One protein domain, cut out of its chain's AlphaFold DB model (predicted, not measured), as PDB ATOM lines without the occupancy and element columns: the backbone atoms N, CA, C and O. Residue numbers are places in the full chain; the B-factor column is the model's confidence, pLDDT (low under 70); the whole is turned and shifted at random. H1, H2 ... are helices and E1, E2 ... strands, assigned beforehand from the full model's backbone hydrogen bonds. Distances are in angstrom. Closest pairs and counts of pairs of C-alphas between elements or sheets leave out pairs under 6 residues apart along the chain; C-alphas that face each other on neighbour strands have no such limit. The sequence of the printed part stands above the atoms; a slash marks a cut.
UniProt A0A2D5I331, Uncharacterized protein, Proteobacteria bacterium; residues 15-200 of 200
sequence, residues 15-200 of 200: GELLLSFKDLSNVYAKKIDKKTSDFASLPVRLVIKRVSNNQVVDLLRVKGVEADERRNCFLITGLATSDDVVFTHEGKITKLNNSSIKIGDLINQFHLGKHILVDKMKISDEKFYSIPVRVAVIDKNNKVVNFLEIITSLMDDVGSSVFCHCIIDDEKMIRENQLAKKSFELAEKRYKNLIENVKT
ATOM      1  N   GLY A  15     132.938 136.217 136.235       96.62
ATOM      2  CA  GLY A  15     132.178 137.443 136.465       96.62
ATOM      3  C   GLY A  15     131.239 137.336 137.665       96.62
ATOM      4  O   GLY A  15     131.266 138.201 138.539       96.62
ATOM      5  N   GLU A  16     130.460 136.259 137.742       96.62
ATOM      6  CA  GLU A  16     129.516 136.024 138.841       96.62
ATOM      7  C   GLU A  16     130.224 135.850 140.188       96.62
ATOM      8  O   GLU A  16     129.799 136.426 141.192       96.62
ATOM      9  N   LEU A  17     131.341 135.116 140.220       96.31
ATOM     10  CA  LEU A  17     132.110 134.918 141.446       96.31
ATOM     11  C   LEU A  17     132.731 136.233 141.950       96.31
ATOM     12  O   LEU A  17     132.621 136.563 143.132       96.31
ATOM     13  N   LEU A  18     133.348 137.017 141.057       96.50
ATOM     14  CA  LEU A  18     133.926 138.318 141.409       96.50
ATOM     15  C   LEU A  18     132.853 139.318 141.861       96.50
ATOM     16  O   LEU A  18     133.073 140.070 142.815       96.50
ATOM     17  N   LEU A  19     131.687 139.312 141.210       96.56
ATOM     18  CA  LEU A  19     130.543 140.120 141.626       96.56
ATOM     19  C   LEU A  19     130.073 139.721 143.029       96.56
ATOM     20  O   LEU A  19     129.894 140.591 143.878       96.56
ATOM     21  N   SER A  20     129.982 138.419 143.315       95.88
ATOM     22  CA  SER A  20     129.619 137.940 144.650       95.88
ATOM     23  C   SER A  20     130.604 138.412 145.724       95.88
ATOM     24  O   SER A  20     130.181 138.880 146.779       95.88
ATOM     25  N   PHE A  21     131.916 138.386 145.467       96.19
ATOM     26  CA  PHE A  21     132.894 138.924 146.424       96.19
ATOM     27  C   PHE A  21     132.756 140.429 146.636       96.19
ATOM     28  O   PHE A  21     132.912 140.904 147.763       96.19
ATOM     29  N   LYS A  22     132.428 141.189 145.588       96.06
ATOM     30  CA  LYS A  22     132.130 142.619 145.716       96.06
ATOM     31  C   LYS A  22     130.905 142.854 146.605       96.06
ATOM     32  O   LYS A  22     130.941 143.722 147.477       96.06
ATOM     33  N   ASP A  23     129.852 142.064 146.432       95.75
ATOM     34  CA  ASP A  23     128.641 142.164 147.249       95.75
ATOM     35  C   ASP A  23     128.896 141.767 148.707       95.75
ATOM     36  O   ASP A  23     128.462 142.467 149.627       95.75
ATOM     37  N   LEU A  24     129.675 140.711 148.944       95.31
ATOM     38  CA  LEU A  24     130.089 140.307 150.289       95.31
ATOM     39  C   LEU A  24     130.970 141.365 150.964       95.31
ATOM     40  O   LEU A  24     130.799 141.620 152.152       95.31
ATOM     41  N   SER A  25     131.835 142.047 150.215       96.38
ATOM     42  CA  SER A  25     132.622 143.182 150.714       96.38
ATOM     43  C   SER A  25     131.727 144.340 151.181       96.38
ATOM     44  O   SER A  25     131.954 144.936 152.238       96.38
ATOM     45  N   ASN A  26     130.635 144.611 150.457       95.00
ATOM     46  CA  ASN A  26     129.629 145.588 150.878       95.00
ATOM     47  C   ASN A  26     128.886 145.148 152.146       95.00
ATOM     48  O   ASN A  26     128.627 145.975 153.020       95.00
ATOM     49  N   VAL A  27     128.536 143.863 152.259       92.38
ATOM     50  CA  VAL A  27     127.915 143.297 153.470       92.38
ATOM     51  C   VAL A  27     128.862 143.402 154.664       92.38
ATOM     52  O   VAL A  27     128.440 143.832 155.736       92.38
ATOM     53  N   TYR A  28     130.137 143.075 154.471       92.56
ATOM     54  CA  TYR A  28     131.178 143.157 155.492       92.56
ATOM     55  C   TYR A  28     131.318 144.579 156.046       92.56
ATOM     56  O   TYR A  28     131.370 144.778 157.257       92.56
ATOM     57  N   ALA A  29     131.277 145.576 155.161       95.19
ATOM     58  CA  ALA A  29     131.353 146.975 155.553       95.19
ATOM     59  C   ALA A  29     130.076 147.497 156.219       95.19
ATOM     60  O   ALA A  29     130.146 148.190 157.224       95.19
ATOM     61  N   LYS A  30     128.901 147.188 155.658       94.44
ATOM     62  CA  LYS A  30     127.641 147.836 156.062       94.44
ATOM     63  C   LYS A  30     126.867 147.092 157.142       94.44
ATOM     64  O   LYS A  30     126.121 147.723 157.879       94.44
ATOM     65  N   LYS A  31     126.954 145.760 157.170       91.31
ATOM     66  CA  LYS A  31     126.180 144.914 158.095       91.31
ATOM     67  C   LYS A  31     127.025 144.380 159.242       91.31
ATOM     68  O   LYS A  31     126.525 144.307 160.354       91.31
ATOM     69  N   ILE A  32     128.274 144.003 158.962       89.62
ATOM     70  CA  ILE A  32     129.212 143.490 159.978       89.62
ATOM     71  C   ILE A  32     130.008 144.638 160.627       89.62
ATOM     72  O   ILE A  32     130.614 144.444 161.673       89.62
ATOM     73  N   ASP A  33     129.963 145.837 160.035       93.00
ATOM     74  CA  ASP A  33     130.628 147.052 160.528       93.00
ATOM     75  C   ASP A  33     132.157 146.902 160.645       93.00
ATOM     76  O   ASP A  33     132.793 147.249 161.641       93.00
ATOM     77  N   LYS A  34     132.775 146.330 159.602       92.12
ATOM     78  CA  LYS A  34     134.232 146.154 159.501       92.12
ATOM     79  C   LYS A  34     134.817 146.913 158.314       92.12
ATOM     80  O   LYS A  34     134.147 147.183 157.323       92.12
ATOM     81  N   LYS A  35     136.108 147.252 158.370       92.62
ATOM     82  CA  LYS A  35     136.752 148.012 157.288       92.62
ATOM     83  C   LYS A  35     136.850 147.173 156.019       92.62
ATOM     84  O   LYS A  35     137.392 146.073 156.034       92.62
ATOM     85  N   THR A  36     136.429 147.730 154.887       89.38
ATOM     86  CA  THR A  36     136.538 147.088 153.565       89.38
ATOM     87  C   THR A  36     137.973 146.666 153.223       89.38
ATOM     88  O   THR A  36     138.165 145.653 152.558       89.38
ATOM     89  N   SER A  37     138.986 147.391 153.716       89.38
ATOM     90  CA  SER A  37     140.403 147.024 153.571       89.38
ATOM     91  C   SER A  37     140.723 145.634 154.120       89.38
ATOM     92  O   SER A  37     141.572 144.932 153.576       89.38
ATOM     93  N   ASP A  38     140.018 145.221 155.170       93.75
ATOM     94  CA  ASP A  38     140.295 143.978 155.880       93.75
ATOM     95  C   ASP A  38     139.627 142.792 155.175       93.75
ATOM     96  O   ASP A  38     140.069 141.654 155.332       93.75
ATOM     97  N   PHE A  39     138.614 143.047 154.337       95.19
ATOM     98  CA  PHE A  39     137.912 142.019 153.568       95.19
ATOM     99  C   PHE A  39     138.872 141.216 152.687       95.19
ATOM    100  O   PHE A  39     138.820 139.990 152.653       95.19
ATOM    101  N   ALA A  40     139.823 141.893 152.038       95.00
ATOM    102  CA  ALA A  40     140.823 141.245 151.193       95.00
ATOM    103  C   ALA A  40     141.710 140.250 151.961       95.00
ATOM    104  O   ALA A  40     142.289 139.358 151.344       95.00
ATOM    105  N   SER A  41     141.809 140.384 153.289       94.19
ATOM    106  CA  SER A  41     142.598 139.498 154.146       94.19
ATOM    107  C   SER A  41     141.845 138.253 154.618       94.19
ATOM    108  O   SER A  41     142.476 137.334 155.145       94.19
ATOM    109  N   LEU A  42     140.522 138.206 154.424       91.44
ATOM    110  CA  LEU A  42     139.710 137.074 154.852       91.44
ATOM    111  C   LEU A  42     140.059 135.822 154.037       91.44
ATOM    112  O   LEU A  42     140.266 135.911 152.825       91.44
ATOM    113  N   PRO A  43     140.100 134.642 154.672       92.00
ATOM    114  CA  PRO A  43     140.301 133.382 153.974       92.00
ATOM    115  C   PRO A  43     139.064 132.987 153.154       92.00
ATOM    116  O   PRO A  43     137.923 133.129 153.611       92.00
ATOM    117  N   VAL A  44     139.305 132.405 151.977       92.00
ATOM    118  CA  VAL A  44     138.287 131.709 151.174       92.00
ATOM    119  C   VAL A  44     138.316 130.224 151.509       92.00
ATOM    120  O   VAL A  44     139.389 129.624 151.549       92.00
ATOM    121  N   ARG A  45     137.162 129.605 151.743       90.00
ATOM    122  CA  ARG A  45     137.031 128.166 152.025       90.00
ATOM    123  C   ARG A  45     135.966 127.534 151.139       90.00
ATOM    124  O   ARG A  45     135.079 128.230 150.655       90.00
ATOM    125  N   LEU A  46     136.039 126.223 150.948       89.75
ATOM    126  CA  LEU A  46     135.051 125.461 150.189       89.75
ATOM    127  C   LEU A  46     134.170 124.670 151.145       89.75
ATOM    128  O   LEU A  46     134.683 123.833 151.876       89.75
ATOM    129  N   VAL A  47     132.863 124.890 151.121       87.81
ATOM    130  CA  VAL A  47     131.901 124.096 151.897       87.81
ATOM    131  C   VAL A  47     131.286 123.062 150.973       87.81
ATOM    132  O   VAL A  47     130.579 123.433 150.042       87.81
ATOM    133  N   ILE A  48     131.502 121.778 151.235       85.81
ATOM    134  CA  ILE A  48     130.959 120.700 150.410       85.81
ATOM    135  C   ILE A  48     129.646 120.217 151.008       85.81
ATOM    136  O   ILE A  48     129.584 119.839 152.180       85.81
ATOM    137  N   LYS A  49     128.596 120.217 150.188       86.75
ATOM    138  CA  LYS A  49     127.251 119.788 150.560       86.75
ATOM    139  C   LYS A  49     126.757 118.645 149.693       86.75
ATOM    140  O   LYS A  49     127.094 118.543 148.517       86.75
ATOM    141  N   ARG A  50     125.906 117.804 150.264       85.00
ATOM    142  CA  ARG A  50     125.207 116.750 149.522       85.00
ATOM    143  C   ARG A  50     124.058 117.329 148.719       85.00
ATOM    144  O   ARG A  50     123.309 118.162 149.227       85.00
ATOM    145  N   VAL A  51     123.876 116.835 147.499       85.69
ATOM    146  CA  VAL A  51     122.714 117.205 146.690       85.69
ATOM    147  C   VAL A  51     121.414 116.678 147.299       85.69
ATOM    148  O   VAL A  51     120.404 117.374 147.258       85.69
ATOM    149  N   SER A  52     121.441 115.487 147.904       86.69
ATOM    150  CA  SER A  52     120.232 114.805 148.385       86.69
ATOM    151  C   SER A  52     119.540 115.492 149.566       86.69
ATOM    152  O   SER A  52     118.326 115.376 149.718       86.69
ATOM    153  N   ASN A  53     120.289 116.194 150.423       86.31
ATOM    154  CA  ASN A  53     119.754 116.761 151.667       86.31
ATOM    155  C   ASN A  53     120.359 118.121 152.066       86.31
ATOM    156  O   ASN A  53     120.052 118.631 153.147       86.31
ATOM    157  N   ASN A  54     121.218 118.708 151.220       84.38
ATOM    158  CA  ASN A  54     121.895 119.992 151.437       84.38
ATOM    159  C   ASN A  54     122.757 120.063 152.719       84.38
ATOM    160  O   ASN A  54     123.158 121.153 153.139       84.38
ATOM    161  N   GLN A  55     123.051 118.922 153.353       85.62
ATOM    162  CA  GLN A  55     123.884 118.867 154.550       85.62
ATOM    163  C   GLN A  55     125.358 119.013 154.190       85.62
ATOM    164  O   GLN A  55     125.814 118.525 153.153       85.62
ATOM    165  N   VAL A  56     126.098 119.693 155.067       82.75
ATOM    166  CA  VAL A  56     127.548 119.855 154.944       82.75
ATOM    167  C   VAL A  56     128.224 118.534 155.284       82.75
ATOM    168  O   VAL A  56     127.953 117.937 156.325       82.75
ATOM    169  N   VAL A  57     129.120 118.104 154.404       78.25
ATOM    170  CA  VAL A  57     129.916 116.885 154.569       78.25
ATOM    171  C   VAL A  57     131.413 117.151 154.596       78.25
ATOM    172  O   VAL A  57     132.152 116.278 155.036       78.25
ATOM    173  N   ASP A  58     131.862 118.329 154.155       77.81
ATOM    174  CA  ASP A  58     133.274 118.695 154.219       77.81
ATOM    175  C   ASP A  58     133.488 120.217 154.174       77.81
ATOM    176  O   ASP A  58     132.619 120.978 153.731       77.81
ATOM    177  N   LEU A  59     134.673 120.648 154.600       79.69
ATOM    178  CA  LEU A  59     135.156 122.022 154.516       79.69
ATOM    179  C   LEU A  59     136.623 122.001 154.081       79.69
ATOM    180  O   LEU A  59     137.494 121.708 154.890       79.69
ATOM    181  N   LEU A  60     136.904 122.371 152.833       81.44
ATOM    182  CA  LEU A  60     138.269 122.373 152.309       81.44
ATOM    183  C   LEU A  60     138.890 123.766 152.340       81.44
ATOM    184  O   LEU A  60     138.234 124.786 152.089       81.44
ATOM    185  N   ARG A  61     140.203 123.800 152.566       85.31
ATOM    186  CA  ARG A  61     141.007 124.991 152.290       85.31
ATOM    187  C   ARG A  61     141.217 125.162 150.792       85.31
ATOM    188  O   ARG A  61     141.351 124.183 150.056       85.31
ATOM    189  N   VAL A  62     141.319 126.412 150.367       89.75
ATOM    190  CA  VAL A  62     141.682 126.774 149.000       89.75
ATOM    191  C   VAL A  62     143.175 127.077 148.949       89.75
ATOM    192  O   VAL A  62     143.681 127.891 149.722       89.75
ATOM    193  N   LYS A  63     143.874 126.423 148.023       89.75
ATOM    194  CA  LYS A  63     145.304 126.625 147.771       89.75
ATOM    195  C   LYS A  63     145.543 127.745 146.757       89.75
ATOM    196  O   LYS A  63     146.475 128.526 146.927       89.75
ATOM    197  N   GLY A  64     144.702 127.840 145.732       90.81
ATOM    198  CA  GLY A  64     144.787 128.895 144.727       90.81
ATOM    199  C   GLY A  64     143.861 128.667 143.545       90.81
ATOM    200  O   GLY A  64     142.935 127.858 143.614       90.81
ATOM    201  N   VAL A  65     144.131 129.398 142.472       92.88
ATOM    202  CA  VAL A  65     143.400 129.378 141.210       92.88
ATOM    203  C   VAL A  65     144.368 129.117 140.066       92.88
ATOM    204  O   VAL A  65     145.424 129.743 139.978       92.88
ATOM    205  N   GLU A  66     143.992 128.213 139.174       89.81
ATOM    206  CA  GLU A  66     144.767 127.844 137.992       89.81
ATOM    207  C   GLU A  66     143.862 127.871 136.757       89.81
ATOM    208  O   GLU A  66     142.669 127.598 136.855       89.81
ATOM    209  N   ALA A  67     144.397 128.209 135.586       88.00
ATOM    210  CA  ALA A  67     143.652 128.070 134.336       88.00
ATOM    211  C   ALA A  67     143.764 126.625 133.826       88.00
ATOM    212  O   ALA A  67     144.860 126.072 133.760       88.00
ATOM    213  N   ASP A  68     142.644 126.022 133.431       86.00
ATOM    214  CA  ASP A  68     142.597 124.718 132.769       86.00
ATOM    215  C   ASP A  68     142.128 124.899 131.327       86.00
ATOM    216  O   ASP A  68     140.929 124.952 131.030       86.00
ATOM    217  N   GLU A  69     143.100 124.980 130.420       79.69
ATOM    218  CA  GLU A  69     142.868 125.163 128.985       79.69
ATOM    219  C   GLU A  69     142.058 124.017 128.371       79.69
ATOM    220  O   GLU A  69     141.242 124.245 127.481       79.69
ATOM    221  N   ARG A  70     142.223 122.782 128.867       81.50
ATOM    222  CA  ARG A  70     141.516 121.611 128.322       81.50
ATOM    223  C   ARG A  70     140.027 121.669 128.624       81.50
ATOM    224  O   ARG A  70     139.221 121.204 127.824       81.50
ATOM    225  N   ARG A  71     139.669 122.202 129.793       80.00
ATOM    226  CA  ARG A  71     138.275 122.373 130.231       80.00
ATOM    227  C   ARG A  71     137.719 123.762 129.930       80.00
ATOM    228  O   ARG A  71     136.543 123.991 130.196       80.00
ATOM    229  N   ASN A  72     138.547 124.660 129.389       86.94
ATOM    230  CA  ASN A  72     138.221 126.062 129.150       86.94
ATOM    231  C   ASN A  72     137.601 126.717 130.401       86.94
ATOM    232  O   ASN A  72     136.512 127.287 130.346       86.94
ATOM    233  N   CYS A  73     138.263 126.557 131.551       91.88
ATOM    234  CA  CYS A  73     137.769 127.025 132.846       91.88
ATOM    235  C   CYS A  73     138.911 127.491 133.758       91.88
ATOM    236  O   CYS A  73     140.078 127.193 133.501       91.88
ATOM    237  N   PHE A  74     138.575 128.183 134.843       95.12
ATOM    238  CA  PHE A  74     139.471 128.351 135.985       95.12
ATOM    239  C   PHE A  74     139.159 127.305 137.057       95.12
ATOM    240  O   PHE A  74     137.999 127.038 137.366       95.12
ATOM    241  N   LEU A  75     140.202 126.730 137.647       93.38
ATOM    242  CA  LEU A  75     140.134 125.768 138.733       93.38
ATOM    243  C   LEU A  75     140.552 126.427 140.039       93.38
ATOM    244  O   LEU A  75     141.717 126.768 140.223       93.38
ATOM    245  N   ILE A  76     139.619 126.528 140.977       94.38
ATOM    246  CA  ILE A  76     139.934 126.743 142.385       94.38
ATOM    247  C   ILE A  76     140.399 125.402 142.960       94.38
ATOM    248  O   ILE A  76     139.651 124.424 142.978       94.38
ATOM    249  N   THR A  77     141.642 125.333 143.421       90.56
ATOM    250  CA  THR A  77     142.221 124.096 143.954       90.56
ATOM    251  C   THR A  77     141.933 123.971 145.446       90.56
ATOM    252  O   THR A  77     142.424 124.746 146.270       90.56
ATOM    253  N   GLY A  78     141.108 122.987 145.801       86.56
ATOM    254  CA  GLY A  78     140.806 122.608 147.177       86.56
ATOM    255  C   GLY A  78     141.694 121.454 147.619       86.56
ATOM    256  O   GLY A  78     141.716 120.420 146.954       86.56
ATOM    257  N   LEU A  79     142.426 121.600 148.721       78.69
ATOM    258  CA  LEU A  79     143.278 120.518 149.215       78.69
ATOM    259  C   LEU A  79     142.511 119.619 150.188       78.69
ATOM    260  O   LEU A  79     142.110 120.063 151.259       78.69
ATOM    261  N   ALA A  80     142.380 118.349 149.820       69.06
ATOM    262  CA  ALA A  80     141.926 117.266 150.675       69.06
ATOM    263  C   ALA A  80     143.149 116.531 151.241       69.06
ATOM    264  O   ALA A  80     143.674 115.584 150.649       69.06
ATOM    265  N   THR A  81     143.644 116.982 152.392       58.72
ATOM    266  CA  THR A  81     144.564 116.177 153.208       58.72
ATOM    267  C   THR A  81     143.790 115.508 154.330       58.72
ATOM    268  O   THR A  81     142.733 115.994 154.717       58.72
ATOM    269  N   SER A  82     144.344 114.441 154.911       52.31
ATOM    270  CA  SER A  82     143.853 113.855 156.169       52.31
ATOM    271  C   SER A  82     143.690 114.874 157.303       52.31
ATOM    272  O   SER A  82     142.964 114.597 158.257       52.31
ATOM    273  N   ASP A  83     144.358 116.025 157.180       48.84
ATOM    274  CA  ASP A  83     144.441 117.090 158.174       48.84
ATOM    275  C   ASP A  83     143.506 118.275 157.850       48.84
ATOM    276  O   ASP A  83     143.185 119.054 158.743       48.84
ATOM    277  N   ASP A  84     143.063 118.408 156.590       44.84
ATOM    278  CA  ASP A  84     142.175 119.473 156.093       44.84
ATOM    279  C   ASP A  84     140.726 119.018 155.905       44.84
ATOM    280  O   ASP A  84     139.864 119.839 155.606       44.84
ATOM    281  N   VAL A  85     140.433 117.735 156.106       41.16
ATOM    282  CA  VAL A  85     139.052 117.301 156.284       41.16
ATOM    283  C   VAL A  85     138.664 117.727 157.688       41.16
ATOM    284  O   VAL A  85     139.262 117.274 158.673       41.16
ATOM    285  N   VAL A  86     137.575 118.475 157.830       41.47
ATOM    286  CA  VAL A  86     136.767 118.198 159.011       41.47
ATOM    287  C   VAL A  86     136.206 116.797 158.756       41.47
ATOM    288  O   VAL A  86     135.171 116.672 158.120       41.47
ATOM    289  N   PHE A  87     136.986 115.770 159.155       38.78
ATOM    290  CA  PHE A  87     136.609 114.440 159.654       38.78
ATOM    291  C   PHE A  87     137.495 113.233 159.220       38.78
ATOM    292  O   PHE A  87     137.157 112.440 158.349       38.78
ATOM    293  N   THR A  88     138.532 113.014 160.049       33.69
ATOM    294  CA  THR A  88     139.296 111.790 160.412       33.69
ATOM    295  C   THR A  88     140.283 111.139 159.438       33.69
ATOM    296  O   THR A  88     139.895 110.354 158.579       33.69
ATOM    297  N   HIS A  89     141.566 111.227 159.807       31.30
ATOM    298  CA  HIS A  89     142.457 110.067 159.917       31.30
ATOM    299  C   HIS A  89     142.525 109.651 161.406       31.30
ATOM    300  O   HIS A  89     142.735 110.491 162.276       31.30
ATOM    301  N   GLU A  90     142.231 108.385 161.716       32.22
ATOM    302  CA  GLU A  90     142.395 107.776 163.059       32.22
ATOM    303  C   GLU A  90     141.685 108.452 164.257       32.22
ATOM    304  O   GLU A  90     142.137 108.382 165.396       32.22
ATOM    305  N   GLY A  91     140.529 109.086 164.047       32.56
ATOM    306  CA  GLY A  91     139.665 109.490 165.167       32.56
ATOM    307  C   GLY A  91     140.124 110.709 165.980       32.56
ATOM    308  O   GLY A  91     139.527 110.980 167.019       32.56
ATOM    309  N   LYS A  92     141.120 111.481 165.519       32.59
ATOM    310  CA  LYS A  92     141.514 112.755 166.150       32.59
ATOM    311  C   LYS A  92     141.003 113.968 165.365       32.59
ATOM    312  O   LYS A  92     141.017 113.980 164.138       32.59
ATOM    313  N   ILE A  93     140.523 114.973 166.104       39.28
ATOM    314  CA  ILE A  93     140.081 116.280 165.599       39.28
ATOM    315  C   ILE A  93     141.273 117.230 165.695       39.28
ATOM    316  O   ILE A  93     141.717 117.547 166.799       39.28
ATOM    317  N   THR A  94     141.772 117.707 164.560       35.00
ATOM    318  CA  THR A  94     142.807 118.746 164.531       35.00
ATOM    319  C   THR A  94     142.126 120.091 164.291       35.00
ATOM    320  O   THR A  94     141.359 120.245 163.343       35.00
ATOM    321  N   LYS A  95     142.358 121.074 165.172       36.38
ATOM    322  CA  LYS A  95     141.962 122.472 164.930       36.38
ATOM    323  C   LYS A  95     142.547 122.915 163.586       36.38
ATOM    324  O   LYS A  95     143.730 122.680 163.355       36.38
ATOM    325  N   LEU A  96     141.749 123.588 162.749       42.31
ATOM    326  CA  LEU A  96     142.208 124.255 161.525       42.31
ATOM    327  C   LEU A  96     143.223 125.344 161.887       42.31
ATOM    328  O   LEU A  96     142.885 126.512 162.050       42.31
ATOM    329  N   ASN A  97     144.474 124.947 162.041       43.25
ATOM    330  CA  ASN A  97     145.606 125.840 162.109       43.25
ATOM    331  C   ASN A  97     146.373 125.603 160.811       43.25
ATOM    332  O   ASN A  97     147.206 124.712 160.800       43.25
ATOM    333  N   ASN A  98     145.985 126.273 159.709       52.50
ATOM    334  CA  ASN A  98     146.787 126.471 158.488       52.50
ATOM    335  C   ASN A  98     146.063 127.385 157.471       52.50
ATOM    336  O   ASN A  98     144.851 127.302 157.275       52.50
ATOM    337  N   SER A  99     146.817 128.298 156.856       70.25
ATOM    338  CA  SER A  99     146.357 129.404 156.002       70.25
ATOM    339  C   SER A  99     145.655 128.941 154.719       70.25
ATOM    340  O   SER A  99     146.280 128.319 153.863       70.25
ATOM    341  N   SER A 100     144.380 129.301 154.552       86.31
ATOM    342  CA  SER A 100     143.723 129.276 153.237       86.31
ATOM    343  C   SER A 100     144.118 130.517 152.437       86.31
ATOM    344  O   SER A 100     144.501 131.527 153.039       86.31
ATOM    345  N   ILE A 101     143.993 130.479 151.107       92.00
ATOM    346  CA  ILE A 101     144.198 131.681 150.292       92.00
ATOM    347  C   ILE A 101     143.249 132.795 150.746       92.00
ATOM    348  O   ILE A 101     142.088 132.555 151.104       92.00
ATOM    349  N   LYS A 102     143.755 134.024 150.739       94.44
ATOM    350  CA  LYS A 102     142.966 135.210 151.059       94.44
ATOM    351  C   LYS A 102     142.164 135.651 149.840       94.44
ATOM    352  O   LYS A 102     142.576 135.422 148.703       94.44
ATOM    353  N   ILE A 103     141.045 136.333 150.066       94.38
ATOM    354  CA  ILE A 103     140.186 136.848 148.988       94.38
ATOM    355  C   ILE A 103     140.977 137.737 148.025       94.38
ATOM    356  O   ILE A 103     140.854 137.580 146.813       94.38
ATOM    357  N   GLY A 104     141.811 138.641 148.549       95.06
ATOM    358  CA  GLY A 104     142.619 139.539 147.722       95.06
ATOM    359  C   GLY A 104     143.569 138.783 146.793       95.06
ATOM    360  O   GLY A 104     143.634 139.083 145.605       95.06
ATOM    361  N   ASP A 105     144.245 137.757 147.312       95.25
ATOM    362  CA  ASP A 105     145.175 136.935 146.533       95.25
ATOM    363  C   ASP A 105     144.444 136.143 145.440       95.25
ATOM    364  O   ASP A 105     144.899 136.079 144.299       95.25
ATOM    365  N   LEU A 106     143.271 135.595 145.762       94.88
ATOM    366  CA  LEU A 106     142.432 134.862 144.817       94.88
ATOM    367  C   LEU A 106     141.879 135.771 143.702       94.88
ATOM    368  O   LEU A 106     141.933 135.411 142.527       94.88
ATOM    369  N   ILE A 107     141.419 136.982 144.037       95.25
ATOM    370  CA  ILE A 107     140.994 137.992 143.048       95.25
ATOM    371  C   ILE A 107     142.168 138.392 142.147       95.25
ATOM    372  O   ILE A 107     142.016 138.472 140.926       95.25
ATOM    373  N   ASN A 108     143.353 138.600 142.724       95.31
ATOM    374  CA  ASN A 108     144.551 138.943 141.960       95.31
ATOM    375  C   ASN A 108     144.925 137.847 140.955       95.31
ATOM    376  O   ASN A 108     145.322 138.166 139.837       95.31
ATOM    377  N   GLN A 109     144.747 136.569 141.300       94.69
ATOM    378  CA  GLN A 109     144.969 135.461 140.364       94.69
ATOM    379  C   GLN A 109     144.000 135.500 139.173       94.69
ATOM    380  O   GLN A 109     144.432 135.310 138.035       94.69
ATOM    381  N   PHE A 110     142.726 135.845 139.386       95.00
ATOM    382  CA  PHE A 110     141.798 136.081 138.274       95.00
ATOM    383  C   PHE A 110     142.208 137.282 137.419       95.00
ATOM    384  O   PHE A 110     142.174 137.193 136.195       95.00
ATOM    385  N   HIS A 111     142.642 138.388 138.026       92.94
ATOM    386  CA  HIS A 111     143.120 139.556 137.276       92.94
ATOM    387  C   HIS A 111     144.382 139.259 136.456       92.94
ATOM    388  O   HIS A 111     144.492 139.712 135.319       92.94
ATOM    389  N   LEU A 112     145.305 138.452 136.985       92.38
ATOM    390  CA  LEU A 112     146.456 137.955 136.229       92.38
ATOM    391  C   LEU A 112     146.004 137.113 135.030       92.38
ATOM    392  O   LEU A 112     146.491 137.316 133.917       92.38
ATOM    393  N   GLY A 113     145.030 136.219 135.237       89.75
ATOM    394  CA  GLY A 113     144.391 135.459 134.164       89.75
ATOM    395  C   GLY A 113     143.756 136.365 133.107       89.75
ATOM    396  O   GLY A 113     143.977 136.156 131.915       89.75
ATOM    397  N   LYS A 114     143.049 137.421 133.529       92.19
ATOM    398  CA  LYS A 114     142.468 138.431 132.633       92.19
ATOM    399  C   LYS A 114     143.540 139.080 131.767       92.19
ATOM    400  O   LYS A 114     143.411 139.068 130.550       92.19
ATOM    401  N   HIS A 115     144.612 139.582 132.375       90.38
ATOM    402  CA  HIS A 115     145.704 140.234 131.651       90.38
ATOM    403  C   HIS A 115     146.349 139.296 130.615       90.38
ATOM    404  O   HIS A 115     146.657 139.691 129.494       90.38
ATOM    405  N   ILE A 116     146.531 138.015 130.942       88.44
ATOM    406  CA  ILE A 116     147.063 137.043 129.978       88.44
ATOM    407  C   ILE A 116     146.072 136.824 128.829       88.44
ATOM    408  O   ILE A 116     146.437 136.946 127.660       88.44
ATOM    409  N   LEU A 117     144.820 136.509 129.142       88.75
ATOM    410  CA  LEU A 117     143.854 136.090 128.134       88.75
ATOM    411  C   LEU A 117     143.376 137.264 127.264       88.75
ATOM    412  O   LEU A 117     143.323 137.152 126.039       88.75
ATOM    413  N   VAL A 118     143.038 138.396 127.874       89.00
ATOM    414  CA  VAL A 118     142.520 139.577 127.173       89.00
ATOM    415  C   VAL A 118     143.663 140.338 126.515       89.00
ATOM    416  O   VAL A 118     143.659 140.531 125.298       89.00
ATOM    417  N   ASP A 119     144.689 140.718 127.275       87.06
ATOM    418  CA  ASP A 119     145.691 141.647 126.748       87.06
ATOM    419  C   ASP A 119     146.681 140.945 125.819       87.06
ATOM    420  O   ASP A 119     147.052 141.512 124.783       87.06
ATOM    421  N   LYS A 120     147.083 139.703 126.137       87.69
ATOM    422  CA  LYS A 120     148.030 138.936 125.307       87.69
ATOM    423  C   LYS A 120     147.337 138.060 124.269       87.69
ATOM    424  O   LYS A 120     147.737 138.095 123.110       87.69
ATOM    425  N   MET A 121     146.313 137.298 124.658       87.62
ATOM    426  CA  MET A 121     145.625 136.360 123.750       87.62
ATOM    427  C   MET A 121     144.414 136.968 123.027       87.62
ATOM    428  O   MET A 121     143.798 136.290 122.206       87.62
ATOM    429  N   LYS A 122     144.102 138.246 123.280       90.88
ATOM    430  CA  LYS A 122     143.084 139.030 122.563       90.88
ATOM    431  C   LYS A 122     141.671 138.443 122.632       90.88
ATOM    432  O   LYS A 122     140.880 138.639 121.709       90.88
ATOM    433  N   ILE A 123     141.321 137.752 123.721       91.06
ATOM    434  CA  ILE A 123     139.908 137.439 123.988       91.06
ATOM    435  C   ILE A 123     139.176 138.695 124.471       91.06
ATOM    436  O   ILE A 123     139.792 139.589 125.046       91.06
ATOM    437  N   SER A 124     137.860 138.776 124.264       93.94
ATOM    438  CA  SER A 124     137.078 139.884 124.816       93.94
ATOM    439  C   SER A 124     136.954 139.782 126.338       93.94
ATOM    440  O   SER A 124     136.932 138.687 126.905       93.94
ATOM    441  N   ASP A 125     136.797 140.933 126.993       93.31
ATOM    442  CA  ASP A 125     136.474 141.014 128.422       93.31
ATOM    443  C   ASP A 125     135.215 140.215 128.765       93.31
ATOM    444  O   ASP A 125     135.200 139.454 129.730       93.31
ATOM    445  N   GLU A 126     134.174 140.340 127.941       94.56
ATOM    446  CA  GLU A 126     132.935 139.574 128.085       94.56
ATOM    447  C   GLU A 126     133.212 138.067 128.093       94.56
ATOM    448  O   GLU A 126     132.757 137.349 128.986       94.56
ATOM    449  N   LYS A 127     134.046 137.595 127.157       93.19
ATOM    450  CA  LYS A 127     134.424 136.187 127.091       93.19
ATOM    451  C   LYS A 127     135.181 135.765 128.344       93.19
ATOM    452  O   LYS A 127     134.875 134.704 128.869       93.19
ATOM    453  N   PHE A 128     136.102 136.584 128.854       94.69
ATOM    454  CA  PHE A 128     136.806 136.307 130.111       94.69
ATOM    455  C   PHE A 128     135.836 136.151 131.288       94.69
ATOM    456  O   PHE A 128     135.908 135.165 132.020       94.69
ATOM    457  N   TYR A 129     134.904 137.091 131.454       96.25
ATOM    458  CA  TYR A 129     133.947 137.041 132.557       96.25
ATOM    459  C   TYR A 129     132.951 135.889 132.432       96.25
ATOM    460  O   TYR A 129     132.471 135.431 133.463       96.25
ATOM    461  N   SER A 130     132.700 135.378 131.224       95.31
ATOM    462  CA  SER A 130     131.894 134.169 130.993       95.31
ATOM    463  C   SER A 130     132.643 132.846 131.205       95.31
ATOM    464  O   SER A 130     132.029 131.785 131.100       95.31
ATOM    465  N   ILE A 131     133.958 132.866 131.475       94.75
ATOM    466  CA  ILE A 131     134.719 131.628 131.689       94.75
ATOM    467  C   ILE A 131     134.190 130.937 132.957       94.75
ATOM    468  O   ILE A 131     134.116 131.578 134.009       94.75
ATOM    469  N   PRO A 132     133.854 129.636 132.894       95.06
ATOM    470  CA  PRO A 132     133.472 128.848 134.060       95.06
ATOM    471  C   PRO A 132     134.556 128.807 135.139       95.06
ATOM    472  O   PRO A 132     135.746 128.679 134.839       95.06
ATOM    473  N   VAL A 133     134.137 128.803 136.398       95.00
ATOM    474  CA  VAL A 133     134.976 128.506 137.558       95.00
ATOM    475  C   VAL A 133     134.502 127.202 138.176       95.00
ATOM    476  O   VAL A 133     133.346 127.060 138.566       95.00
ATOM    477  N   ARG A 134     135.419 126.248 138.295       92.62
ATOM    478  CA  ARG A 134     135.178 124.950 138.925       92.62
ATOM    479  C   ARG A 134     136.138 124.746 140.078       92.62
ATOM    480  O   ARG A 134     137.124 125.464 140.229       92.62
ATOM    481  N   VAL A 135     135.877 123.729 140.882       90.62
ATOM    482  CA  VAL A 135     136.782 123.299 141.944       90.62
ATOM    483  C   VAL A 135     137.452 122.002 141.538       90.62
ATOM    484  O   VAL A 135     136.777 121.039 141.186       90.62
ATOM    485  N   ALA A 136     138.775 121.957 141.644       88.88
ATOM    486  CA  ALA A 136     139.532 120.714 141.617       88.88
ATOM    487  C   ALA A 136     139.897 120.334 143.051       88.88
ATOM    488  O   ALA A 136     140.601 121.076 143.737       88.88
ATOM    489  N   VAL A 137     139.426 119.177 143.504       83.56
ATOM    490  CA  VAL A 137     139.849 118.601 144.780       83.56
ATOM    491  C   VAL A 137     141.124 117.820 144.526       83.56
ATOM    492  O   VAL A 137     141.129 116.890 143.715       83.56
ATOM    493  N   ILE A 138     142.199 118.201 145.205       82.19
ATOM    494  CA  ILE A 138     143.514 117.572 145.091       82.19
ATOM    495  C   ILE A 138     143.905 116.885 146.398       82.19
ATOM    496  O   ILE A 138     143.532 117.342 147.475       82.19
ATOM    497  N   ASP A 139     144.665 115.797 146.312       76.81
ATOM    498  CA  ASP A 139     145.254 115.139 147.479       76.81
ATOM    499  C   ASP A 139     146.575 115.804 147.920       76.81
ATOM    500  O   ASP A 139     147.073 116.750 147.303       76.81
ATOM    501  N   LYS A 140     147.195 115.271 148.983       77.69
ATOM    502  CA  LYS A 140     148.500 115.733 149.497       77.69
ATOM    503  C   LYS A 140     149.653 115.674 148.483       77.69
ATOM    504  O   LYS A 140     150.661 116.346 148.678       77.69
ATOM    505  N   ASN A 141     149.514 114.887 147.418       80.75
ATOM    506  CA  ASN A 141     150.490 114.761 146.337       80.75
ATOM    507  C   ASN A 141     150.142 115.671 145.142       80.75
ATOM    508  O   ASN A 141     150.743 115.541 144.077       80.75
ATOM    509  N   ASN A 142     149.181 116.589 145.303       81.38
ATOM    510  CA  ASN A 142     148.607 117.441 144.256       81.38
ATOM    511  C   ASN A 142     147.923 116.665 143.117       81.38
ATOM    512  O   ASN A 142     147.761 117.195 142.016       81.38
ATOM    513  N   LYS A 143     147.496 115.420 143.351       78.88
ATOM    514  CA  LYS A 143     146.727 114.664 142.363       78.88
ATOM    515  C   LYS A 143     145.258 115.046 142.463       78.88
ATOM    516  O   LYS A 143     144.682 114.986 143.544       78.88
ATOM    517  N   VAL A 144     144.634 115.375 141.331       79.19
ATOM    518  CA  VAL A 144     143.186 115.610 141.280       79.19
ATOM    519  C   VAL A 144     142.438 114.312 141.573       79.19
ATOM    520  O   VAL A 144     142.635 113.302 140.894       79.19
ATOM    521  N   VAL A 145     141.573 114.355 142.580       75.94
ATOM    522  CA  VAL A 145     140.723 113.237 143.007       75.94
ATOM    523  C   VAL A 145     139.248 113.478 142.711       75.94
ATOM    524  O   VAL A 145     138.499 112.513 142.587       75.94
ATOM    525  N   ASN A 146     138.820 114.737 142.571       77.62
ATOM    526  CA  ASN A 146     137.446 115.068 142.208       77.62
ATOM    527  C   ASN A 146     137.334 116.464 141.578       77.62
ATOM    528  O   ASN A 146     138.216 117.303 141.763       77.62
ATOM    529  N   PHE A 147     136.223 116.722 140.889       82.75
ATOM    530  CA  PHE A 147     135.823 118.055 140.444       82.75
ATOM    531  C   PHE A 147     134.449 118.401 141.012       82.75
ATOM    532  O   PHE A 147     133.558 117.556 141.014       82.75
ATOM    533  N   LEU A 148     134.285 119.636 141.482       85.38
ATOM    534  CA  LEU A 148     133.033 120.138 142.046       85.38
ATOM    535  C   LEU A 148     132.622 121.440 141.363       85.38
ATOM    536  O   LEU A 148     133.471 122.208 140.906       85.38
ATOM    537  N   GLU A 149     131.321 121.705 141.373       87.88
ATOM    538  CA  GLU A 149     130.756 122.984 140.952       87.88
ATOM    539  C   GLU A 149     130.487 123.865 142.172       87.88
ATOM    540  O   GLU A 149     130.010 123.379 143.206       87.88
ATOM    541  N   ILE A 150     130.793 125.157 142.049       91.06
ATOM    542  CA  ILE A 150     130.420 126.168 143.042       91.06
ATOM    543  C   ILE A 150     129.012 126.645 142.707       91.06
ATOM    544  O   ILE A 150     128.750 127.087 141.592       91.06
ATOM    545  N   ILE A 151     128.123 126.586 143.693       88.75
ATOM    546  CA  ILE A 151     126.726 127.006 143.549       88.75
ATOM    547  C   ILE A 151     126.478 128.425 144.058       88.75
ATOM    548  O   ILE A 151     125.568 129.098 143.594       88.75
ATOM    549  N   THR A 152     127.253 128.876 145.045       88.88
ATOM    550  CA  THR A 152     127.145 130.220 145.628       88.88
ATOM    551  C   THR A 152     128.358 130.502 146.506       88.88
ATOM    552  O   THR A 152     129.004 129.572 146.987       88.88
ATOM    553  N   SER A 153     128.619 131.770 146.807       91.50
ATOM    554  CA  SER A 153     129.488 132.179 147.915       91.50
ATOM    555  C   SER A 153     128.693 132.872 149.014       91.50
ATOM    556  O   SER A 153     127.769 133.630 148.732       91.50
ATOM    557  N   LEU A 154     129.038 132.588 150.267       88.94
ATOM    558  CA  LEU A 154     128.431 133.157 151.470       88.94
ATOM    559  C   LEU A 154     129.520 133.643 152.432       88.94
ATOM    560  O   LEU A 154     130.694 133.313 152.288       88.94
ATOM    561  N   MET A 155     129.121 134.417 153.431       86.00
ATOM    562  CA  MET A 155     129.966 134.850 154.540       86.00
ATOM    563  C   MET A 155     129.224 134.552 155.842       86.00
ATOM    564  O   MET A 155     127.991 134.548 155.859       86.00
ATOM    565  N   ASP A 156     129.965 134.263 156.906       81.50
ATOM    566  CA  ASP A 156     129.380 134.124 158.238       81.50
ATOM    567  C   ASP A 156     128.933 135.483 158.804       81.50
ATOM    568  O   ASP A 156     129.275 136.558 158.307       81.50
ATOM    569  N   ASP A 157     128.126 135.427 159.855       76.94
ATOM    570  CA  ASP A 157     127.567 136.596 160.533       76.94
ATOM    571  C   ASP A 157     128.627 137.456 161.239       76.94
ATOM    572  O   ASP A 157     128.443 138.661 161.395       76.94
ATOM    573  N   VAL A 158     129.761 136.858 161.604       77.62
ATOM    574  CA  VAL A 158     130.902 137.549 162.220       77.62
ATOM    575  C   VAL A 158     131.936 138.062 161.213       77.62
ATOM    576  O   VAL A 158     132.851 138.794 161.596       77.62
ATOM    577  N   GLY A 159     131.847 137.692 159.935       80.69
ATOM    578  CA  GLY A 159     132.806 138.071 158.897       80.69
ATOM    579  C   GLY A 159     134.211 137.529 159.171       80.69
ATOM    580  O   GLY A 159     135.175 138.293 159.203       80.69
ATOM    581  N   SER A 160     134.340 136.234 159.454       83.94
ATOM    582  CA  SER A 160     135.627 135.557 159.650       83.94
ATOM    583  C   SER A 160     136.163 134.913 158.369       83.94
ATOM    584  O   SER A 160     137.364 134.653 158.260       83.94
ATOM    585  N   SER A 161     135.295 134.632 157.392       87.75
ATOM    586  CA  SER A 161     135.654 133.932 156.156       87.75
ATOM    587  C   SER A 161     134.595 134.100 155.076       87.75
ATOM    588  O   SER A 161     133.414 134.262 155.376       87.75
ATOM    589  N   VAL A 162     135.011 133.952 153.818       90.88
ATOM    590  CA  VAL A 162     134.092 133.691 152.706       90.88
ATOM    591  C   VAL A 162     134.104 132.205 152.363       90.88
ATOM    592  O   VAL A 162     135.154 131.569 152.288       90.88
ATOM    593  N   PHE A 163     132.917 131.656 152.148       91.00
ATOM    594  CA  PHE A 163     132.665 130.249 151.895       91.00
ATOM    595  C   PHE A 163     132.077 130.083 150.498       91.00
ATOM    596  O   PHE A 163     130.941 130.483 150.257       91.00
ATOM    597  N   CYS A 164     132.818 129.472 149.580       93.94
ATOM    598  CA  CYS A 164     132.264 128.991 148.320       93.94
ATOM    599  C   CYS A 164     131.589 127.645 148.586       93.94
ATOM    600  O   CYS A 164     132.229 126.669 148.974       93.94
ATOM    601  N   HIS A 165     130.277 127.597 148.420       90.62
ATOM    602  CA  HIS A 165     129.495 126.390 148.596       90.62
ATOM    603  C   HIS A 165     129.552 125.557 147.326       90.62
ATOM    604  O   HIS A 165     129.201 126.031 146.248       90.62
ATOM    605  N   CYS A 166     129.960 124.308 147.489       90.25
ATOM    606  CA  CYS A 166     130.038 123.299 146.454       90.25
ATOM    607  C   CYS A 166     129.070 122.161 146.762       90.25
ATOM    608  O   CYS A 166     128.692 121.929 147.914       90.25
ATOM    609  N   ILE A 167     128.711 121.415 145.728       85.62
ATOM    610  CA  ILE A 167     127.795 120.278 145.813       85.62
ATOM    611  C   ILE A 167     128.461 118.998 145.315       85.62
ATOM    612  O   ILE A 167     129.282 119.027 144.399       85.62
ATOM    613  N   ILE A 168     128.073 117.868 145.900       82.12
ATOM    614  CA  ILE A 168     128.398 116.528 145.405       82.12
ATOM    615  C   ILE A 168     127.120 115.767 145.049       82.12
ATOM    616  O   ILE A 168     126.123 115.841 145.770       82.12
ATOM    617  N   ASP A 169     127.166 114.991 143.960       79.62
ATOM    618  CA  ASP A 169     126.120 114.018 143.617       79.62
ATOM    619  C   ASP A 169     126.286 112.759 144.477       79.62
ATOM    620  O   ASP A 169     126.740 111.705 144.025       79.62
ATOM    621  N   ASP A 170     125.964 112.897 145.761       77.25
ATOM    622  CA  ASP A 170     126.123 111.837 146.748       77.25
ATOM    623  C   ASP A 170     125.280 110.603 146.407       77.25
ATOM    624  O   ASP A 170     125.711 109.481 146.653       77.25
ATOM    625  N   GLU A 171     124.126 110.773 145.763       83.31
ATOM    626  CA  GLU A 171     123.307 109.649 145.308       83.31
ATOM    627  C   GLU A 171     124.030 108.799 144.262       83.31
ATOM    628  O   GLU A 171     124.008 107.568 144.339       83.31
ATOM    629  N   LYS A 172     124.681 109.436 143.277       77.56
ATOM    630  CA  LYS A 172     125.507 108.729 142.292       77.56
ATOM    631  C   LYS A 172     126.675 108.032 142.978       77.56
ATOM    632  O   LYS A 172     126.875 106.842 142.750       77.56
ATOM    633  N   MET A 173     127.369 108.733 143.871       78.19
ATOM    634  CA  MET A 173     128.495 108.169 144.617       78.19
ATOM    635  C   MET A 173     128.082 106.963 145.474       78.19
ATOM    636  O   MET A 173     128.828 105.995 145.551       78.19
ATOM    637  N   ILE A 174     126.890 106.980 146.080       75.44
ATOM    638  CA  ILE A 174     126.354 105.855 146.865       75.44
ATOM    639  C   ILE A 174     125.972 104.673 145.967       75.44
ATOM    640  O   ILE A 174     126.216 103.525 146.343       75.44
ATOM    641  N   ARG A 175     125.388 104.931 144.787       77.12
ATOM    642  CA  ARG A 175     125.086 103.873 143.805       77.12
ATOM    643  C   ARG A 175     126.355 103.174 143.322       77.12
ATOM    644  O   ARG A 175     126.349 101.959 143.167       77.12
ATOM    645  N   GLU A 176     127.424 103.935 143.105       73.81
ATOM    646  CA  GLU A 176     128.719 103.428 142.630       73.81
ATOM    647  C   GLU A 176     129.565 102.815 143.758       73.81
ATOM    648  O   GLU A 176     130.346 101.897 143.521       73.81
ATOM    649  N   ASN A 177     129.395 103.287 144.995       73.00
ATOM    650  CA  ASN A 177     130.101 102.796 146.171       73.00
ATOM    651  C   ASN A 177     129.206 102.834 147.418       73.00
ATOM    652  O   ASN A 177     129.050 103.867 148.074       73.00
ATOM    653  N   GLN A 178     128.696 101.671 147.824       69.44
ATOM    654  CA  GLN A 178     127.811 101.556 148.987       69.44
ATOM    655  C   GLN A 178     128.463 101.997 150.313       69.44
ATOM    656  O   GLN A 178     127.752 102.386 151.242       69.44
ATOM    657  N   LEU A 179     129.800 101.996 150.414       71.81
ATOM    658  CA  LEU A 179     130.511 102.494 151.599       71.81
ATOM    659  C   LEU A 179     130.418 104.022 151.738       71.81
ATOM    660  O   LEU A 179     130.507 104.529 152.857       71.81
ATOM    661  N   ALA A 180     130.169 104.756 150.646       68.38
ATOM    662  CA  ALA A 180     130.061 106.215 150.659       68.38
ATOM    663  C   ALA A 180     128.909 106.707 151.549       68.38
ATOM    664  O   ALA A 180     129.047 107.726 152.226       68.38
ATOM    665  N   LYS A 181     127.803 105.950 151.627       76.88
ATOM    666  CA  LYS A 181     126.637 106.308 152.451       76.88
ATOM    667  C   LYS A 181     127.017 106.478 153.923       76.88
ATOM    668  O   LYS A 181     126.708 107.507 154.518       76.88
ATOM    669  N   LYS A 182     127.736 105.499 154.482       74.81
ATOM    670  CA  LYS A 182     128.185 105.533 155.882       74.81
ATOM    671  C   LYS A 182     129.140 106.699 156.135       74.81
ATOM    672  O   LYS A 182     129.054 107.332 157.182       74.81
ATOM    673  N   SER A 183     130.024 106.996 155.182       77.00
ATOM    674  CA  SER A 183     130.947 108.129 155.282       77.00
ATOM    675  C   SER A 183     130.209 109.467 155.327       77.00
ATOM    676  O   SER A 183     130.523 110.295 156.180       77.00
ATOM    677  N   PHE A 184     129.193 109.664 154.478       78.88
ATOM    678  CA  PHE A 184     128.390 110.889 154.484       78.88
ATOM    679  C   PHE A 184     127.571 111.048 155.767       78.88
ATOM    680  O   PHE A 184     127.629 112.100 156.394       78.88
ATOM    681  N   GLU A 185     126.868 110.002 156.207       83.19
ATOM    682  CA  GLU A 185     126.087 110.029 157.457       83.19
ATOM    683  C   GLU A 185     126.970 110.340 158.678       83.19
ATOM    684  O   GLU A 185     126.586 111.090 159.579       83.19
ATOM    685  N   LEU A 186     128.187 109.789 158.700       79.50
ATOM    686  CA  LEU A 186     129.156 110.064 159.751       79.50
ATOM    687  C   LEU A 186     129.657 111.512 159.704       79.50
ATOM    688  O   LEU A 186     129.768 112.140 160.758       79.50
ATOM    689  N   ALA A 187     129.947 112.045 158.516       75.06
ATOM    690  CA  ALA A 187     130.367 113.434 158.342       75.06
ATOM    691  C   ALA A 187     129.286 114.417 158.826       75.06
ATOM    692  O   ALA A 187     129.582 115.312 159.618       75.06
ATOM    693  N   GLU A 188     128.023 114.187 158.458       80.62
ATOM    694  CA  GLU A 188     126.885 115.007 158.895       80.62
ATOM    695  C   GLU A 188     126.718 115.016 160.413       80.62
ATOM    696  O   GLU A 188     126.620 116.079 161.031       80.62
ATOM    697  N   LYS A 189     126.717 113.829 161.038       82.00
ATOM    698  CA  LYS A 189     126.582 113.706 162.496       82.00
ATOM    699  C   LYS A 189     127.686 114.478 163.209       82.00
ATOM    700  O   LYS A 189     127.435 115.161 164.199       82.00
ATOM    701  N   ARG A 190     128.916 114.371 162.710       72.69
ATOM    702  CA  ARG A 190     130.050 115.061 163.314       72.69
ATOM    703  C   ARG A 190     129.961 116.580 163.114       72.69
ATOM    704  O   ARG A 190     130.256 117.313 164.055       72.69
ATOM    705  N   TYR A 191     129.510 117.057 161.951       72.81
ATOM    706  CA  TYR A 191     129.289 118.487 161.702       72.81
ATOM    707  C   TYR A 191     128.222 119.065 162.637       72.81
ATOM    708  O   TYR A 191     128.432 120.110 163.255       72.81
ATOM    709  N   LYS A 192     127.112 118.342 162.818       77.25
ATOM    710  CA  LYS A 192     126.050 118.720 163.755       77.25
ATOM    711  C   LYS A 192     126.579 118.866 165.186       77.25
ATOM    712  O   LYS A 192     126.371 119.908 165.800       77.25
ATOM    713  N   ASN A 193     127.334 117.878 165.668       76.69
ATOM    714  CA  ASN A 193     127.946 117.926 167.000       76.69
ATOM    715  C   ASN A 193     128.911 119.113 167.158       76.69
ATOM    716  O   ASN A 193     128.981 119.715 168.225       76.69
ATOM    717  N   LEU A 194     129.669 119.457 166.111       67.50
ATOM    718  CA  LEU A 194     130.571 120.610 166.144       67.50
ATOM    719  C   LEU A 194     129.792 121.916 166.328       67.50
ATOM    720  O   LEU A 194     130.166 122.722 167.172       67.50
ATOM    721  N   ILE A 195     128.706 122.112 165.574       66.94
ATOM    722  CA  ILE A 195     127.850 123.299 165.716       66.94
ATOM    723  C   ILE A 195     127.248 123.373 167.121       66.94
ATOM    724  O   ILE A 195     127.194 124.453 167.705       66.94
ATOM    725  N   GLU A 196     126.788 122.245 167.658       72.38
ATOM    726  CA  GLU A 196     126.206 122.182 169.001       72.38
ATOM    727  C   GLU A 196     127.225 122.583 170.078       72.38
ATOM    728  O   GLU A 196     126.898 123.392 170.941       72.38
ATOM    729  N   ASN A 197     128.475 122.127 169.966       62.47
ATOM    730  CA  ASN A 197     129.546 122.444 170.920       62.47
ATOM    731  C   ASN A 197     130.108 123.873 170.804       62.47
ATOM    732  O   ASN A 197     130.826 124.313 171.693       62.47
ATOM    733  N   VAL A 198     129.843 124.590 169.708       57.19
ATOM    734  CA  VAL A 198     130.220 126.012 169.555       57.19
ATOM    735  C   VAL A 198     129.156 126.939 170.158       57.19
ATOM    736  O   VAL A 198     129.435 128.101 170.439       57.19
ATOM    737  N   LYS A 199     127.932 126.439 170.366       46.47
ATOM    738  CA  LYS A 199     126.820 127.194 170.971       46.47
ATOM    739  C   LYS A 199     126.809 127.159 172.506       46.47
ATOM    740  O   LYS A 199     125.940 127.794 173.101       46.47
ATOM    741  N   THR A 200     127.736 126.426 173.121       39.06
ATOM    742  CA  THR A 200     127.988 126.353 174.573       39.06
ATOM    743  C   THR A 200     129.259 127.097 174.931       39.06
ATOM    744  O   THR A 200     129.235 127.833 175.937       39.06
TER     745      THR A 200
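AT A GLANCE: This is residues 15 to 200 of the 200 residues of an uncharacterized protein of Proteobacteria bacterium (UniProt A0A2D5I331). A small closed barrel of six strands is the core, made of two meanders, E1 E2 E3 and E4 E5 E6, each strand the antiparallel neighbour of the one before. H1 and H3 pack on its outside along the strands, H6 packs beside E2, and residues 195 to 200, of which 195 to 198 belong to H6, stick out. The printed part has 186 residues, with six named helices and six named strands in the order H1 H2 E1 E2 E3 H3 H4 E4 E5 E6 H5 H6; its class is mixed. It is compact, with a radius of gyration of the C-alphas of 17.4 A and spans of 50 by 42 by 29 A.

HOW THE PARTS SIT: Round the mixed barrel run E1, residues 44 to 50, E2, 56 to 68, E3, 73 to 79, E4, 133 to 138, E5, 144 to 155, and E6, 162 to 168, then E1 again. E2 bends by 81 degrees at residue 64 and E5 by 76 degrees at residue 151. Within hydrogen-bond range are N 48 and O 58, 2.8 A, in hairpin E1 E2; N 66 and O 75, 2.9 A, in hairpin E2 E3; N 135 and O 148, 2.8 A, in hairpin E4 E5; N 154 and O 163, 2.8 A, in hairpin E5 E6. The parallel pairs have N 78 and O 136 at 2.9 A for E3 and E4, and N 49 and O 166 at 2.8 A for E6 and E1. H1, residues 15 to 30, is outside the barrel over E5 and E6, height 9.0 A; its closest C-alphas to E5 are Ser 20 and Ser 153, 6.6 A. H3, residues 103 to 120, is outside it over E3, height 9.4 A, and only just along the strands, at 29 degrees to E3 on the local plane. H4, residues 125 to 129, touches residues 114 to 118 of H3 alone, closest C-alphas Val 118 and Asp 125, 6.3 A. E3, H3 H4, E4 form a strand-helix-strand unit, two parallel neighbour strands with helices between. H2, residues 36 to 39, touches H1, closest C-alphas Ala 29 and Thr 36, 5.6 A, with residues 25 to 29 of H1 alone. H6, residues 179 to 198, is on the barrel at the sheet's level; its closest C-alphas to E2 are Val 57 and Ala 187, 5.1 A. H5, residues 170 to 176, and H6 form a helical hairpin, a shallow tilt of 27 degrees, opposite ways; closest C-alphas Ile 174 and Ala 180, 5.3 A, with residues 180 to 181 of H6 alone. Every O i to N i+4 pair is within hydrogen-bond range in H1, H3, H4, H5 and H6; H2 is too short for one.

IN THESE COORDINATES: E2 spans 27.2 A and E5 26.8 A. H1 begins at C-alpha 15 (132.178, 137.443, 136.465) and spans 22.6 A; H3 spans 25.0 A. H6 spans 29.6 A, ending at C-alpha 198 (130.220, 126.012, 169.555).

THE WHOLE: The C-alphas farthest apart, Lys 122 and Thr 200, are 55.6 A apart. The printed part has no cut; the long link is E3 to H3, 23 residues. Mean pLDDT of the printed part is 81.5; it is under 70 in 27 residues, among them 80 to 98.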